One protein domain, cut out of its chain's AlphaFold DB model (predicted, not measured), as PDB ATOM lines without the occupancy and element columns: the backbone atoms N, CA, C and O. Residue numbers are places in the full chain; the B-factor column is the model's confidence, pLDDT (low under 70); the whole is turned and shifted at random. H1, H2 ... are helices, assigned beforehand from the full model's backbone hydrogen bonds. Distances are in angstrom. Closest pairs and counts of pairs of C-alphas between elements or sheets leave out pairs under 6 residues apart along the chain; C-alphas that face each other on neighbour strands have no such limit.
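Overview. This is residues 204 to 326 of the 326 residues of an uncharacterized protein of Lactobacillus parafarraginis F0439 (UniProt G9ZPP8). What shape do these helices make? The model has two lobes set end to end: in one, H1 and H2 lie side by side with the long loop of residues 222 to 239, and in the other, H3 and H4 pack on H6, with H5 at a corner beyond H4. The tight link from H2 to H3 joins the lobes, and the tail of residues 312 to 326 folds back past H6. What are the make-up and size? The printed part has 123 residues with six named helices, H1 to H6 in chain order, and no named strand; its class is all helix. It is compact, with a radius of gyration of the C-alphas of 14.8 A, and elongated in outline, spanning 45 by 29 by 26 A.

Along the chain. Where is the longest helix? H1, residues 204 to 221, runs 25.5 A from C-alpha 204 at (182.272, 314.208, 251.063) to C-alpha 221 at (167.132, 314.885, 230.586). Which helices follow? H2 is residues 240 to 254, 20.7 A long, and H3 is residues 257 to 267, 15.4 A long. H4 is residues 275 to 284, 14.3 A long, and H5 is residues 286 to 291, 8.6 A long. H6, residues 300 to 311, is 16.5 A long and ends with C-alpha 311 at (158.478, 314.771, 241.872).

Arrangement. What stands near H1? H1 touches H2, closest at the C-alphas of Arg 211 and Ala 248, 4.9 A apart; they run the same way at a shallow tilt of 35.0 degrees, only just short of steep. H1 and H6 are close but not clearly touching, their closest C-alphas, Leu 215 and Leu 309, being 7.8 A apart. What touches H6? With residues 306 to 311 alone it touches H3 at a steep tilt of 55 degrees, the closest C-alphas being those of Met 259 and Tyr 310, 4.7 A apart. With residues 303 to 307 alone it touches H4, about perpendicular at 86 degrees, the closest C-alphas being those of Leu 275 and Tyr 307, 6.6 A apart. Where does H5 stand? H4 and H5 touch only at the corner, where the C-alphas of Met 282 and Leu 288 are closest at 5.1 A. How do the backbones run? Every O i to N i+4 pair is within hydrogen-bond range in H1, H2, H3, H5 and H6, and 5 of 6 are in H4.

Size, cuts and confidence. How far does it reach? The two C-alphas farthest apart, those of Gln 238 and Leu 269, are 46.5 A apart. Is there a cut or a long link? The printed part has no cut and ends at the chain's last residue, Ile 326; the link from H1 to H2 is long, with 18 residues. Where is confidence low? The mean pLDDT of the printed part is 89.5, and residues 225 to 229 are under 70.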
ATOM      1  N   PHE A 204     183.627 313.673 250.896       92.94
ATOM      2  CA  PHE A 204     182.272 314.208 251.063       92.94
ATOM      3  C   PHE A 204     181.954 315.296 250.041       92.94
ATOM      4  O   PHE A 204     180.897 315.254 249.409       92.94
ATOM      5  N   VAL A 205     182.880 316.239 249.834       93.81
ATOM      6  CA  VAL A 205     182.718 317.316 248.847       93.81
ATOM      7  C   VAL A 205     182.517 316.734 247.454       93.81
ATOM      8  O   VAL A 205     181.579 317.123 246.754       93.81
ATOM      9  N   ARG A 206     183.355 315.770 247.053       93.69
ATOM     10  CA  ARG A 206     183.259 315.157 245.728       93.69
ATOM     11  C   ARG A 206     181.966 314.375 245.546       93.69
ATOM     12  O   ARG A 206     181.332 314.531 244.503       93.69
ATOM     13  N   TYR A 207     181.571 313.569 246.532       94.44
ATOM     14  CA  TYR A 207     180.316 312.823 246.465       94.44
ATOM     15  C   TYR A 207     179.125 313.776 246.305       94.44
ATOM     16  O   TYR A 207     178.327 313.608 245.386       94.44
ATOM     17  N   ILE A 208     179.023 314.806 247.154       94.62
ATOM     18  CA  ILE A 208     177.907 315.763 247.132       94.62
ATOM     19  C   ILE A 208     177.868 316.525 245.804       94.62
ATOM     20  O   ILE A 208     176.805 316.624 245.198       94.62
ATOM     21  N   LEU A 209     179.018 317.005 245.319       94.12
ATOM     22  CA  LEU A 209     179.115 317.693 244.032       94.12
ATOM     23  C   LEU A 209     178.580 316.832 242.889       94.12
ATOM     24  O   LEU A 209     177.705 317.273 242.144       94.12
ATOM     25  N   VAL A 210     179.081 315.603 242.771       94.06
ATOM     26  CA  VAL A 210     178.701 314.714 241.672       94.06
ATOM     27  C   VAL A 210     177.256 314.232 241.819       94.06
ATOM     28  O   VAL A 210     176.540 314.170 240.823       94.06
ATOM     29  N   ARG A 211     176.778 313.979 243.045       94.25
ATOM     30  CA  ARG A 211     175.360 313.700 243.319       94.25
ATOM     31  C   ARG A 211     174.479 314.843 242.815       94.25
ATOM     32  O   ARG A 211     173.489 314.591 242.143       94.25
ATOM     33  N   ASN A 212     174.827 316.092 243.115       93.38
ATOM     34  CA  ASN A 212     174.031 317.248 242.703       93.38
ATOM     35  C   ASN A 212     174.040 317.435 241.183       93.38
ATOM     36  O   ASN A 212     172.994 317.712 240.600       93.38
ATOM     37  N   GLN A 213     175.192 317.225 240.540       92.06
ATOM     38  CA  GLN A 213     175.304 317.216 239.080       92.06
ATOM     39  C   GLN A 213     174.449 316.104 238.458       92.06
ATOM     40  O   GLN A 213     173.751 316.350 237.480       92.06
ATOM     41  N   ALA A 214     174.450 314.906 239.051       91.56
ATOM     42  CA  ALA A 214     173.607 313.793 238.628       91.56
ATOM     43  C   ALA A 214     172.113 314.115 238.779       91.56
ATOM     44  O   ALA A 214     171.360 313.938 237.829       91.56
ATOM     45  N   LEU A 215     171.689 314.644 239.931       90.81
ATOM     46  CA  LEU A 215     170.301 315.050 240.180       90.81
ATOM     47  C   LEU A 215     169.840 316.144 239.204       90.81
ATOM     48  O   LEU A 215     168.737 316.065 238.666       90.81
ATOM     49  N   GLN A 216     170.684 317.148 238.945       88.69
ATOM     50  CA  GLN A 216     170.398 318.197 237.966       88.69
ATOM     51  C   GLN A 216     170.291 317.625 236.546       88.69
ATOM     52  O   GLN A 216     169.315 317.904 235.852       88.69
ATOM     53  N   TYR A 217     171.248 316.784 236.141       87.94
ATOM     54  CA  TYR A 217     171.232 316.128 234.837       87.94
ATOM     55  C   TYR A 217     169.950 315.316 234.636       87.94
ATOM     56  O   TYR A 217     169.301 315.446 233.598       87.94
ATOM     57  N   PHE A 218     169.557 314.531 235.644       85.81
ATOM     58  CA  PHE A 218     168.317 313.762 235.627       85.81
ATOM     59  C   PHE A 218     167.087 314.639 235.445       85.81
ATOM     60  O   PHE A 218     166.265 314.350 234.586       85.81
ATOM     61  N   ARG A 219     166.973 315.739 236.193       84.25
ATOM     62  CA  ARG A 219     165.852 316.674 236.039       84.25
ATOM     63  C   ARG A 219     165.760 317.253 234.622       84.25
ATOM     64  O   ARG A 219     164.661 317.477 234.133       84.25
ATOM     65  N   GLU A 220     166.894 317.529 233.988       85.69
ATOM     66  CA  GLU A 220     166.949 318.142 232.656       85.69
ATOM     67  C   GLU A 220     166.697 317.139 231.515       85.69
ATOM     68  O   GLU A 220     166.129 317.513 230.492       85.69
ATOM     69  N   HIS A 221     167.106 315.876 231.676       83.69
ATOM     70  CA  HIS A 221     167.132 314.885 230.586       83.69
ATOM     71  C   HIS A 221     166.205 313.681 230.805       83.69
ATOM     72  O   HIS A 221     165.990 312.895 229.884       83.69
ATOM     73  N   GLY A 222     165.669 313.512 232.011       77.44
ATOM     74  CA  GLY A 222     164.780 312.425 232.411       77.44
ATOM     75  C   GLY A 222     165.468 311.104 232.751       77.44
ATOM     76  O   GLY A 222     165.053 310.445 233.692       77.44
ATOM     77  N   HIS A 223     166.529 310.729 232.037       78.44
ATOM     78  CA  HIS A 223     167.249 309.467 232.239       78.44
ATOM     79  C   HIS A 223     168.740 309.598 231.902       78.44
ATOM     80  O   HIS A 223     169.142 310.463 231.116       78.44
ATOM     81  N   PHE A 224     169.578 308.702 232.435       77.12
ATOM     82  CA  PHE A 224     170.929 308.518 231.903       77.12
ATOM     83  C   PHE A 224     170.855 307.705 230.611       77.12
ATOM     84  O   PHE A 224     170.484 306.536 230.632       77.12
ATOM     85  N   ARG A 225     171.228 308.306 229.478       69.00
ATOM     86  CA  ARG A 225     171.245 307.601 228.191       69.00
ATOM     87  C   ARG A 225     172.242 306.444 228.205       69.00
ATOM     88  O   ARG A 225     173.402 306.614 228.587       69.00
ATOM     89  N   ASP A 226     171.818 305.290 227.701       64.19
ATOM     90  CA  ASP A 226     172.704 304.143 227.538       64.19
ATOM     91  C   ASP A 226     173.894 304.484 226.626       64.19
ATOM     92  O   ASP A 226     173.765 305.118 225.573       64.19
ATOM     93  N   GLY A 227     175.094 304.110 227.074       59.28
ATOM     94  CA  GLY A 227     176.351 304.372 226.366       59.28
ATOM     95  C   GLY A 227     176.839 305.827 226.381       59.28
ATOM     96  O   GLY A 227     177.943 306.079 225.907       59.28
ATOM     97  N   HIS A 228     176.079 306.774 226.945       66.06
ATOM     98  CA  HIS A 228     176.476 308.180 227.065       66.06
ATOM     99  C   HIS A 228     176.472 308.605 228.528       66.06
ATOM    100  O   HIS A 228     175.463 309.043 229.077       66.06
ATOM    101  N   LEU A 229     177.636 308.492 229.160       65.44
ATOM    102  CA  LEU A 229     177.828 309.040 230.492       65.44
ATOM    103  C   LEU A 229     177.999 310.565 230.405       65.44
ATOM    104  O   LEU A 229     178.716 311.047 229.522       65.44
ATOM    105  N   PRO A 230     177.377 311.337 231.311       74.06
ATOM    106  CA  PRO A 230     177.665 312.759 231.426       74.06
ATOM    107  C   PRO A 230     179.163 313.005 231.626       74.06
ATOM    108  O   PRO A 230     179.842 312.222 232.288       74.06
ATOM    109  N   ALA A 231     179.667 314.137 231.128       77.44
ATOM    110  CA  ALA A 231     181.097 314.465 231.158       77.44
ATOM    111  C   ALA A 231     181.720 314.487 232.570       77.44
ATOM    112  O   ALA A 231     182.933 314.373 232.714       77.44
ATOM    113  N   PHE A 232     180.905 314.635 233.619       78.75
ATOM    114  CA  PHE A 232     181.362 314.629 235.009       78.75
ATOM    115  C   PHE A 232     181.534 313.219 235.609       78.75
ATOM    116  O   PHE A 232     182.060 313.092 236.718       78.75
ATOM    117  N   VAL A 233     181.107 312.166 234.902       77.50
ATOM    118  CA  VAL A 233     181.219 310.770 235.346       77.50
ATOM    119  C   VAL A 233     182.528 310.166 234.848       77.50
ATOM    120  O   VAL A 233     182.828 310.182 233.659       77.50
ATOM    121  N   ILE A 234     183.301 309.592 235.769       79.50
ATOM    122  CA  ILE A 234     184.579 308.945 235.466       79.50
ATOM    123  C   ILE A 234     184.354 307.434 235.389       79.50
ATOM    124  O   ILE A 234     184.046 306.799 236.396       79.50
ATOM    125  N   SER A 235     184.510 306.858 234.195       75.12
ATOM    126  CA  SER A 235     184.205 305.443 233.931       75.12
ATOM    127  C   SER A 235     185.194 304.457 234.559       75.12
ATOM    128  O   SER A 235     184.830 303.313 234.812       75.12
ATOM    129  N   ASN A 236     186.441 304.876 234.797       83.94
ATOM    130  CA  ASN A 236     187.490 304.027 235.364       83.94
ATOM    131  C   ASN A 236     188.239 304.756 236.495       83.94
ATOM    132  O   ASN A 236     189.345 305.255 236.265       83.94
ATOM    133  N   PRO A 237     187.630 304.875 237.688       86.75
ATOM    134  CA  PRO A 237     188.203 305.632 238.795       86.75
ATOM    135  C   PRO A 237     189.547 305.042 239.248       86.75
ATOM    136  O   PRO A 237     189.641 303.851 239.535       86.75
ATOM    137  N   GLN A 238     190.574 305.889 239.330       87.06
ATOM    138  CA  GLN A 238     191.935 305.552 239.773       87.06
ATOM    139  C   GLN A 238     192.221 305.999 241.213       87.06
ATOM    140  O   GLN A 238     193.214 305.587 241.807       87.06
ATOM    141  N   SER A 239     191.361 306.841 241.791       87.88
ATOM    142  CA  SER A 239     191.486 307.320 243.170       87.88
ATOM    143  C   SER A 239     190.185 307.157 243.954       87.88
ATOM    144  O   SER A 239     189.102 307.031 243.377       87.88
ATOM    145  N   LEU A 240     190.274 307.206 245.287       87.12
ATOM    146  CA  LEU A 240     189.103 307.136 246.167       87.12
ATOM    147  C   LEU A 240     188.114 308.280 245.891       87.12
ATOM    148  O   LEU A 240     186.907 308.060 245.845       87.12
ATOM    149  N   THR A 241     188.624 309.484 245.630       89.44
ATOM    150  CA  THR A 241     187.831 310.663 245.261       89.44
ATOM    151  C   THR A 241     187.079 310.446 243.942       89.44
ATOM    152  O   THR A 241     185.891 310.750 243.832       89.44
ATOM    153  N   GLU A 242     187.722 309.863 242.929       90.50
ATOM    154  CA  GLU A 242     187.043 309.521 241.672       90.50
ATOM    155  C   GLU A 242     185.997 308.420 241.870       90.50
ATOM    156  O   GLU A 242     184.884 308.530 241.348       90.50
ATOM    157  N   TYR A 243     186.326 307.405 242.674       91.69
ATOM    158  CA  TYR A 243     185.427 306.304 243.000       91.69
ATOM    159  C   TYR A 243     184.141 306.795 243.668       91.69
ATOM    160  O   TYR A 243     183.055 306.416 243.234       91.69
ATOM    161  N   VAL A 244     184.227 307.685 244.663       93.00
ATOM    162  CA  VAL A 244     183.019 308.218 245.318       93.00
ATOM    163  C   VAL A 244     182.183 309.107 244.401       93.00
ATOM    164  O   VAL A 244     180.964 309.155 244.545       93.00
ATOM    165  N   GLY A 245     182.807 309.762 243.417       93.19
ATOM    166  CA  GLY A 245     182.078 310.451 242.353       93.19
ATOM    167  C   GLY A 245     181.272 309.475 241.494       93.19
ATOM    168  O   GLY A 245     180.076 309.671 241.288       93.19
ATOM    169  N   ALA A 246     181.894 308.383 241.042       91.44
ATOM    170  CA  ALA A 246     181.187 307.332 240.308       91.44
ATOM    171  C   ALA A 246     180.064 306.702 241.156       91.44
ATOM    172  O   ALA A 246     178.960 306.476 240.661       91.44
ATOM    173  N   LEU A 247     180.317 306.485 242.449       93.38
ATOM    174  CA  LEU A 247     179.339 305.953 243.393       93.38
ATOM    175  C   LEU A 247     178.106 306.860 243.530       93.38
ATOM    176  O   LEU A 247     176.984 306.362 243.517       93.38
ATOM    177  N   ALA A 248     178.294 308.181 243.602       94.31
ATOM    178  CA  ALA A 248     177.189 309.137 243.647       94.31
ATOM    179  C   ALA A 248     176.257 309.004 242.430       94.31
ATOM    180  O   ALA A 248     175.039 308.992 242.586       94.31
ATOM    181  N   VAL A 249     176.817 308.835 241.228       92.19
ATOM    182  CA  VAL A 249     176.035 308.614 239.998       92.19
ATOM    183  C   VAL A 249     175.282 307.292 240.054       92.19
ATOM    184  O   VAL A 249     174.103 307.269 239.718       92.19
ATOM    185  N   ILE A 250     175.933 306.214 240.502       91.94
ATOM    186  CA  ILE A 250     175.294 304.899 240.662       91.94
ATOM    187  C   ILE A 250     174.090 305.004 241.600       91.94
ATOM    188  O   ILE A 250     173.018 304.509 241.265       91.94
ATOM    189  N   HIS A 251     174.242 305.680 242.740       94.44
ATOM    190  CA  HIS A 251     173.158 305.846 243.703       94.44
ATOM    191  C   HIS A 251     171.980 306.637 243.142       94.44
ATOM    192  O   HIS A 251     170.841 306.245 243.361       94.44
ATOM    193  N   VAL A 252     172.224 307.732 242.415       92.94
ATOM    194  CA  VAL A 252     171.122 308.483 241.793       92.94
ATOM    195  C   VAL A 252     170.487 307.660 240.665       92.94
ATOM    196  O   VAL A 252     169.265 307.592 240.591       92.94
ATOM    197  N   LYS A 253     171.298 306.974 239.842       91.19
ATOM    198  CA  LYS A 253     170.818 306.111 238.750       91.19
ATOM    199  C   LYS A 253     169.922 304.983 239.243       91.19
ATOM    200  O   LYS A 253     168.924 304.684 238.604       91.19
ATOM    201  N   HIS A 254     170.268 304.373 240.376       93.31
ATOM    202  CA  HIS A 254     169.485 303.288 240.971       93.31
ATOM    203  C   HIS A 254     168.006 303.660 241.139       93.31
ATOM    204  O   HIS A 254     167.144 302.812 240.966       93.31
ATOM    205  N   PHE A 255     167.714 304.933 241.410       93.56
ATOM    206  CA  PHE A 255     166.363 305.437 241.642       93.56
ATOM    207  C   PHE A 255     165.746 306.169 240.439       93.56
ATOM    208  O   PHE A 255     164.776 306.906 240.620       93.56
ATOM    209  N   GLU A 256     166.262 305.981 239.220       89.25
ATOM    210  CA  GLU A 256     165.723 306.653 238.024       89.25
ATOM    211  C   GLU A 256     164.244 306.322 237.775       89.25
ATOM    212  O   GLU A 256     163.457 307.210 237.455       89.25
ATOM    213  N   SER A 257     163.830 305.081 238.051       89.75
ATOM    214  CA  SER A 257     162.448 304.617 237.874       89.75
ATOM    215  C   SER A 257     161.428 305.336 238.764       89.75
ATOM    216  O   SER A 257     160.236 305.336 238.452       89.75
ATOM    217  N   LEU A 258     161.862 305.997 239.850       93.44
ATOM    218  CA  LEU A 258     160.971 306.830 240.665       93.44
ATOM    219  C   LEU A 258     160.403 308.006 239.868       93.44
ATOM    220  O   LEU A 258     159.300 308.456 240.167       93.44
ATOM    221  N   MET A 259     161.146 308.505 238.879       89.75
ATOM    222  CA  MET A 259     160.720 309.624 238.043       89.75
ATOM    223  C   MET A 259     159.575 309.217 237.121       89.75
ATOM    224  O   MET A 259     158.557 309.907 237.075       89.75
ATOM    225  N   ASP A 260     159.737 308.085 236.435       89.19
ATOM    226  CA  ASP A 260     158.714 307.523 235.554       89.19
ATOM    227  C   ASP A 260     157.454 307.217 236.358       89.19
ATOM    228  O   ASP A 260     156.366 307.684 236.018       89.19
ATOM    229  N   ARG A 261     157.618 306.565 237.519       92.75
ATOM    230  CA  ARG A 261     156.497 306.304 238.422       92.75
ATOM    231  C   ARG A 261     155.803 307.588 238.875       92.75
ATOM    232  O   ARG A 261     154.577 307.643 238.909       92.75
ATOM    233  N   GLY A 262     156.563 308.620 239.224       93.50
ATOM    234  CA  GLY A 262     156.002 309.904 239.618       93.50
ATOM    235  C   GLY A 262     155.207 310.580 238.503       93.50
ATOM    236  O   GLY A 262     154.118 311.098 238.753       93.50
ATOM    237  N   MET A 263     155.716 310.546 237.271       92.00
ATOM    238  CA  MET A 263     155.021 311.086 236.103       92.00
ATOM    239  C   MET A 263     153.739 310.304 235.784       92.00
ATOM    240  O   MET A 263     152.705 310.914 235.489       92.00
ATOM    241  N   ASP A 264     153.782 308.977 235.895       93.75
ATOM    242  CA  ASP A 264     152.620 308.108 235.717       93.75
ATOM    243  C   ASP A 264     151.550 308.392 236.777       93.75
ATOM    244  O   ASP A 264     150.386 308.614 236.439       93.75
ATOM    245  N   ASP A 265     151.933 308.463 238.055       94.81
ATOM    246  CA  ASP A 265     151.008 308.782 239.144       94.81
ATOM    247  C   ASP A 265     150.405 310.188 238.980       94.81
ATOM    248  O   ASP A 265     149.219 310.397 239.234       94.81
ATOM    249  N   HIS A 266     151.195 311.169 238.530       93.81
ATOM    250  CA  HIS A 266     150.694 312.513 238.240       93.81
ATOM    251  C   HIS A 266     149.683 312.503 237.084       93.81
ATOM    252  O   HIS A 266     148.614 313.105 237.196       93.81
ATOM    253  N   THR A 267     149.982 311.787 235.995       93.62
ATOM    254  CA  THR A 267     149.092 311.664 234.827       93.62
ATOM    255  C   THR A 267     147.783 310.954 235.182       93.62
ATOM    256  O   THR A 267     146.720 311.336 234.692       93.62
ATOM    257  N   ASN A 268     147.843 309.971 236.084       94.00
ATOM    258  CA  ASN A 268     146.691 309.202 236.557       94.00
ATOM    259  C   ASN A 268     145.962 309.833 237.759       94.00
ATOM    260  O   ASN A 268     145.000 309.249 238.255       94.00
ATOM    261  N   LEU A 269     146.383 311.017 238.221       91.50
ATOM    262  CA  LEU A 269     145.818 311.716 239.387       91.50
ATOM    263  C   LEU A 269     145.924 310.925 240.710       91.50
ATOM    264  O   LEU A 269     145.106 311.096 241.614       91.50
ATOM    265  N   THR A 270     146.952 310.083 240.848       91.06
ATOM    266  CA  THR A 270     147.250 309.249 242.030       91.06
ATOM    267  C   THR A 270     148.538 309.661 242.752       91.06
ATOM    268  O   THR A 270     149.077 308.905 243.558       91.06
ATOM    269  N   VAL A 271     149.041 310.868 242.477       92.38
ATOM    270  CA  VAL A 271     150.307 311.384 243.012       92.38
ATOM    271  C   VAL A 271     150.374 311.381 244.542       92.38
ATOM    272  O   VAL A 271     149.443 311.782 245.246       92.38
ATOM    273  N   ALA A 272     151.537 311.011 245.081       91.19
ATOM    274  CA  ALA A 272     151.832 311.198 246.494       91.19
ATOM    275  C   ALA A 272     151.996 312.696 246.827       91.19
ATOM    276  O   ALA A 272     153.074 313.273 246.671       91.19
ATOM    277  N   GLY A 273     150.933 313.325 247.339       87.94
ATOM    278  CA  GLY A 273     150.902 314.760 247.677       87.94
ATOM    279  C   GLY A 273     151.677 315.169 248.939       87.94
ATOM    280  O   GLY A 273     151.714 316.343 249.294       87.94
ATOM    281  N   SER A 274     152.290 314.223 249.655       92.38
ATOM    282  CA  SER A 274     153.150 314.524 250.803       92.38
ATOM    283  C   SER A 274     154.271 313.499 250.955       92.38
ATOM    284  O   SER A 274     154.153 312.364 250.491       92.38
ATOM    285  N   LEU A 275     155.321 313.853 251.709       93.56
ATOM    286  CA  LEU A 275     156.386 312.906 252.063       93.56
ATOM    287  C   LEU A 275     155.838 311.696 252.843       93.56
ATOM    288  O   LEU A 275     156.359 310.597 252.710       93.56
ATOM    289  N   SER A 276     154.783 311.876 253.645       94.44
ATOM    290  CA  SER A 276     154.151 310.766 254.371       94.44
ATOM    291  C   SER A 276     153.455 309.798 253.415       94.44
ATOM    292  O   SER A 276     153.610 308.586 253.552       94.44
ATOM    293  N   SER A 277     152.723 310.326 252.432       94.56
ATOM    294  CA  SER A 277     152.067 309.528 251.392       94.56
ATOM    295  C   SER A 277     153.097 308.800 250.528       94.56
ATOM    296  O   SER A 277     152.931 307.619 250.249       94.56
ATOM    297  N   PHE A 278     154.200 309.470 250.187       96.75
ATOM    298  CA  PHE A 278     155.312 308.862 249.456       96.75
ATOM    299  C   PHE A 278     155.994 307.752 250.266       96.75
ATOM    300  O   PHE A 278     156.246 306.672 249.744       96.75
ATOM    301  N   ASN A 279     156.229 307.963 251.566       96.62
ATOM    302  CA  ASN A 279     156.776 306.922 252.439       96.62
ATOM    303  C   ASN A 279     155.866 305.693 252.516       96.62
ATOM    304  O   ASN A 279     156.364 304.578 252.619       96.62
ATOM    305  N   HIS A 280     154.547 305.894 252.516       95.69
ATOM    306  CA  HIS A 280     153.600 304.790 252.467       95.69
ATOM    307  C   HIS A 280     153.696 304.059 251.124       95.69
ATOM    308  O   HIS A 280     153.867 302.845 251.124       95.69
ATOM    309  N   LEU A 281     153.692 304.801 250.011       95.12
ATOM    310  CA  LEU A 281     153.833 304.272 248.654       95.12
ATOM    311  C   LEU A 281     155.088 303.393 248.501       95.12
ATOM    312  O   LEU A 281     154.975 302.252 248.068       95.12
ATOM    313  N   MET A 282     156.250 303.872 248.961       96.19
ATOM    314  CA  MET A 282     157.521 303.127 248.945       96.19
ATOM    315  C   MET A 282     157.490 301.806 249.731       96.19
ATOM    316  O   MET A 282     158.336 300.947 249.506       96.19
ATOM    317  N   ARG A 283     156.549 301.642 250.672       93.25
ATOM    318  CA  ARG A 283     156.414 300.432 251.499       93.25
ATOM    319  C   ARG A 283     155.367 299.456 250.979       93.25
ATOM    320  O   ARG A 283     155.504 298.263 251.212       93.25
ATOM    321  N   VAL A 284     154.287 299.963 250.384       92.31
ATOM    322  CA  VAL A 284     153.133 299.134 250.001       92.31
ATOM    323  C   VAL A 284     153.154 298.710 248.541       92.31
ATOM    324  O   VAL A 284     152.582 297.676 248.212       92.31
ATOM    325  N   ASP A 285     153.790 299.492 247.668       93.31
ATOM    326  CA  ASP A 285     153.951 299.134 246.264       93.31
ATOM    327  C   ASP A 285     155.098 298.125 246.117       93.31
ATOM    328  O   ASP A 285     156.228 298.389 246.528       93.31
ATOM    329  N   GLU A 286     154.805 296.956 245.543       92.06
ATOM    330  CA  GLU A 286     155.759 295.845 245.438       92.06
ATOM    331  C   GLU A 286     157.002 296.222 244.619       92.06
ATOM    332  O   GLU A 286     158.123 295.872 244.994       92.06
ATOM    333  N   HIS A 287     156.836 296.994 243.541       91.06
ATOM    334  CA  HIS A 287     157.950 297.407 242.692       91.06
ATOM    335  C   HIS A 287     158.857 298.418 243.398       91.06
ATOM    336  O   HIS A 287     160.081 298.327 243.293       91.06
ATOM    337  N   LEU A 288     158.279 299.354 244.154       92.56
ATOM    338  CA  LEU A 288     159.053 300.346 244.904       92.56
ATOM    339  C   LEU A 288     159.701 299.763 246.163       92.56
ATOM    340  O   LEU A 288     160.839 300.108 246.478       92.56
ATOM    341  N   SER A 289     159.025 298.836 246.844       92.19
ATOM    342  CA  SER A 289     159.620 298.109 247.965       92.19
ATOM    343  C   SER A 289     160.770 297.209 247.506       92.19
ATOM    344  O   SER A 289     161.732 297.034 248.251       92.19
ATOM    345  N   ALA A 290     160.701 296.649 246.293       92.81
ATOM    346  CA  ALA A 290     161.806 295.896 245.706       92.81
ATOM    347  C   ALA A 290     162.980 296.800 245.282       92.81
ATOM    348  O   ALA A 290     164.126 296.348 245.282       92.81
ATOM    349  N   LEU A 291     162.711 298.069 244.944       93.62
ATOM    350  CA  LEU A 291     163.731 299.047 244.564       93.62
ATOM    351  C   LEU A 291     164.671 299.384 245.732       93.62
ATOM    352  O   LEU A 291     165.882 299.452 245.539       93.62
ATOM    353  N   ASP A 292     164.139 299.570 246.942       94.25
ATOM    354  CA  ASP A 292     164.939 299.728 248.167       94.25
ATOM    355  C   ASP A 292     164.304 298.957 249.334       94.25
ATOM    356  O   ASP A 292     163.517 299.526 250.095       94.25
ATOM    357  N   PRO A 293     164.670 297.675 249.523       91.62
ATOM    358  CA  PRO A 293     164.135 296.850 250.609       91.62
ATOM    359  C   PRO A 293     164.400 297.414 252.012       91.62
ATOM    360  O   PRO A 293     163.703 297.058 252.959       91.62
ATOM    361  N   ASP A 294     165.395 298.295 252.157       92.69
ATOM    362  CA  ASP A 294     165.777 298.917 253.428       92.69
ATOM    363  C   ASP A 294     165.209 300.341 253.596       92.69
ATOM    364  O   ASP A 294     165.591 301.077 254.509       92.69
ATOM    365  N   TYR A 295     164.262 300.749 252.737       94.38
ATOM    366  CA  TYR A 295     163.700 302.103 252.724       94.38
ATOM    367  C   TYR A 295     163.218 302.579 254.107       94.38
ATOM    368  O   TYR A 295     163.372 303.750 254.467       94.38
ATOM    369  N   GLU A 296     162.638 301.682 254.912       93.06
ATOM    370  CA  GLU A 296     162.101 302.012 256.235       93.06
ATOM    371  C   GLU A 296     163.175 302.559 257.186       93.06
ATOM    372  O   GLU A 296     162.922 303.565 257.859       93.06
ATOM    373  N   HIS A 297     164.387 302.005 257.158       92.62
ATOM    374  CA  HIS A 297     165.493 302.423 258.021       92.62
ATOM    375  C   HIS A 297     166.271 303.624 257.469       92.62
ATOM    376  O   HIS A 297     167.060 304.227 258.197       92.62
ATOM    377  N   ARG A 298     165.999 304.047 256.223       92.31
ATOM    378  CA  ARG A 298     166.694 305.189 255.614       92.31
ATOM    379  C   ARG A 298     166.486 306.486 256.407       92.31
ATOM    380  O   ARG A 298     165.352 306.792 256.820       92.31
ATOM    381  N   PRO A 299     167.530 307.326 256.534       91.25
ATOM    382  CA  PRO A 299     167.423 308.647 257.138       91.25
ATOM    383  C   PRO A 299     166.393 309.544 256.444       91.25
ATOM    384  O   PRO A 299     166.167 309.477 255.232       91.25
ATOM    385  N   LYS A 300     165.814 310.480 257.206       92.06
ATOM    386  CA  LYS A 300     164.822 311.444 256.694       92.06
ATOM    387  C   LYS A 300     165.336 312.248 255.495       92.06
ATOM    388  O   LYS A 300     164.557 312.543 254.590       92.06
ATOM    389  N   GLN A 301     166.618 312.623 255.476       91.44
ATOM    390  CA  GLN A 301     167.185 313.371 254.350       91.44
ATOM    391  C   GLN A 301     167.259 312.523 253.075       91.44
ATOM    392  O   GLN A 301     166.922 313.028 252.011       91.44
ATOM    393  N   THR A 302     167.616 311.241 253.182       94.19
ATOM    394  CA  THR A 302     167.622 310.305 252.048       94.19
ATOM    395  C   THR A 302     166.222 310.160 251.471       94.19
ATOM    396  O   THR A 302     166.018 310.409 250.286       94.19
ATOM    397  N   LYS A 303     165.225 309.902 252.327       95.56
ATOM    398  CA  LYS A 303     163.807 309.832 251.930       95.56
ATOM    399  C   LYS A 303     163.336 311.107 251.223       95.56
ATOM    400  O   LYS A 303     162.593 311.041 250.249       95.56
ATOM    401  N   ARG A 304     163.805 312.278 251.670       94.56
ATOM    402  CA  ARG A 304     163.510 313.567 251.026       94.56
ATOM    403  C   ARG A 304     164.117 313.682 249.623       94.56
ATOM    404  O   ARG A 304     163.448 314.220 248.750       94.56
ATOM    405  N   VAL A 305     165.331 313.177 249.389       94.56
ATOM    406  CA  VAL A 305     165.933 313.132 248.038       94.56
ATOM    407  C   VAL A 305     165.164 312.184 247.125       94.56
ATOM    408  O   VAL A 305     164.895 312.530 245.981       94.56
ATOM    409  N   LEU A 306     164.750 311.022 247.631       95.75
ATOM    410  CA  LEU A 306     163.942 310.075 246.859       95.75
ATOM    411  C   LEU A 306     162.574 310.663 246.494       95.75
ATOM    412  O   LEU A 306     162.136 310.551 245.352       95.75
ATOM    413  N   TYR A 307     161.939 311.385 247.421       95.62
ATOM    414  CA  TYR A 307     160.687 312.081 247.129       95.62
ATOM    415  C   TYR A 307     160.873 313.240 246.134       95.62
ATOM    416  O   TYR A 307     160.015 313.494 245.292       95.62
ATOM    417  N   TRP A 308     162.015 313.928 246.189       93.94
ATOM    418  CA  TRP A 308     162.381 314.928 245.187       93.94
ATOM    419  C   TRP A 308     162.553 314.314 243.793       93.94
ATOM    420  O   TRP A 308     162.087 314.898 242.816       93.94
ATOM    421  N   LEU A 309     163.190 313.138 243.700       93.38
ATOM    422  CA  LEU A 309     163.342 312.399 242.444       93.38
ATOM    423  C   LEU A 309     161.976 312.007 241.888       93.38
ATOM    424  O   LEU A 309     161.692 312.305 240.733       93.38
ATOM    425  N   TYR A 310     161.101 311.458 242.731       94.88
ATOM    426  CA  TYR A 310     159.718 311.155 242.368       94.88
ATOM    427  C   TYR A 310     158.992 312.369 241.772       94.88
ATOM    428  O   TYR A 310     158.391 312.266 240.710       94.88
ATOM    429  N   GLN A 311     159.111 313.551 242.388       93.31
ATOM    430  CA  GLN A 311     158.478 314.771 241.872       93.31
ATOM    431  C   GLN A 311     159.153 315.380 240.634       93.31
ATOM    432  O   GLN A 311     158.592 316.282 240.018       93.31
ATOM    433  N   SER A 312     160.364 314.965 240.271       89.81
ATOM    434  CA  SER A 312     161.248 315.756 239.403       89.81
ATOM    435  C   SER A 312     160.688 316.075 238.006       89.81
ATOM    436  O   SER A 312     160.926 317.182 237.523       89.81
ATOM    437  N   GLN A 313     159.909 315.170 237.401       88.56
ATOM    438  CA  GLN A 313     159.294 315.333 236.071       88.56
ATOM    439  C   GLN A 313     158.073 316.269 236.067       88.56
ATOM    440  O   GLN A 313     157.794 316.927 235.068       88.56
ATOM    441  N   PHE A 314     157.352 316.363 237.186       90.81
ATOM    442  CA  PHE A 314     156.110 317.140 237.288       90.81
ATOM    443  C   PHE A 314     156.190 318.266 238.329       90.81
ATOM    444  O   PHE A 314     155.232 319.000 238.536       90.81
ATOM    445  N   ALA A 315     157.342 318.497 238.959       90.00
ATOM    446  CA  ALA A 315     157.499 319.535 239.980       90.00
ATOM    447  C   ALA A 315     157.079 320.934 239.485       90.00
ATOM    448  O   ALA A 315     156.633 321.763 240.278       90.00
ATOM    449  N   ALA A 316     157.206 321.206 238.181       89.06
ATOM    450  CA  ALA A 316     156.784 322.464 237.572       89.06
ATOM    451  C   ALA A 316     155.255 322.663 237.549       89.06
ATOM    452  O   ALA A 316     154.819 323.815 237.609       89.06
ATOM    453  N   SER A 317     154.454 321.587 237.505       90.25
ATOM    454  CA  SER A 317     152.984 321.657 237.556       90.25
ATOM    455  C   SER A 317     152.448 321.833 238.979       90.25
ATOM    456  O   SER A 317     151.329 322.312 239.154       90.25
ATOM    457  N   LEU A 318     153.248 321.506 240.000       89.25
ATOM    458  CA  LEU A 318     152.858 321.640 241.402       89.25
ATOM    459  C   LEU A 318     152.943 323.092 241.911       89.25
ATOM    460  O   LEU A 318     153.864 323.829 241.526       89.25
ATOM    461  N   PRO A 319     152.070 323.498 242.855       89.56
ATOM    462  CA  PRO A 319     152.238 324.718 243.641       89.56
ATOM    463  C   PRO A 319     153.576 324.740 244.387       89.56
ATOM    464  O   PRO A 319     154.061 323.711 244.851       89.56
ATOM    465  N   ALA A 320     154.164 325.924 244.576       87.31
ATOM    466  CA  ALA A 320     155.463 326.058 245.247       87.31
ATOM    467  C   ALA A 320     155.493 325.460 246.669       87.31
ATOM    468  O   ALA A 320     156.534 324.972 247.097       87.31
ATOM    469  N   SER A 321     154.358 325.463 247.376       86.00
ATOM    470  CA  SER A 321     154.192 324.869 248.709       86.00
ATOM    471  C   SER A 321     154.259 323.340 248.732       86.00
ATOM    472  O   SER A 321     154.514 322.766 249.785       86.00
ATOM    473  N   GLU A 322     154.025 322.685 247.595       85.56
ATOM    474  CA  GLU A 322     153.990 321.221 247.462       85.56
ATOM    475  C   GLU A 322     155.280 320.656 246.854       85.56
ATOM    476  O   GLU A 322     155.523 319.448 246.889       85.56
ATOM    477  N   ARG A 323     156.138 321.535 246.320       89.25
ATOM    478  CA  ARG A 323     157.426 321.159 245.737       89.25
ATOM    479  C   ARG A 323     158.417 320.787 246.827       89.25
ATOM    480  O   ARG A 323     158.744 321.587 247.706       89.25
ATOM    481  N   VAL A 324     158.993 319.600 246.706       89.56
ATOM    482  CA  VAL A 324     160.134 319.199 247.522       89.56
ATOM    483  C   VAL A 324     161.356 320.002 247.094       89.56
ATOM    484  O   VAL A 324     161.710 320.074 245.918       89.56
ATOM    485  N   THR A 325     162.038 320.588 248.070       85.12
ATOM    486  CA  THR A 325     163.317 321.284 247.880       85.12
ATOM    487  C   THR A 325     164.453 320.473 248.494       85.12
ATOM    488  O   THR A 325     164.247 319.815 249.517       85.12
ATOM    489  N   ILE A 326     165.636 320.521 247.881       81.19
ATOM    490  CA  ILE A 326     166.899 319.939 248.364       81.19
ATOM    491  C   ILE A 326     168.048 320.912 248.104       81.19
ATOM    492  O   ILE A 326     167.863 321.827 247.270       81.19
TER     493      ILE A 326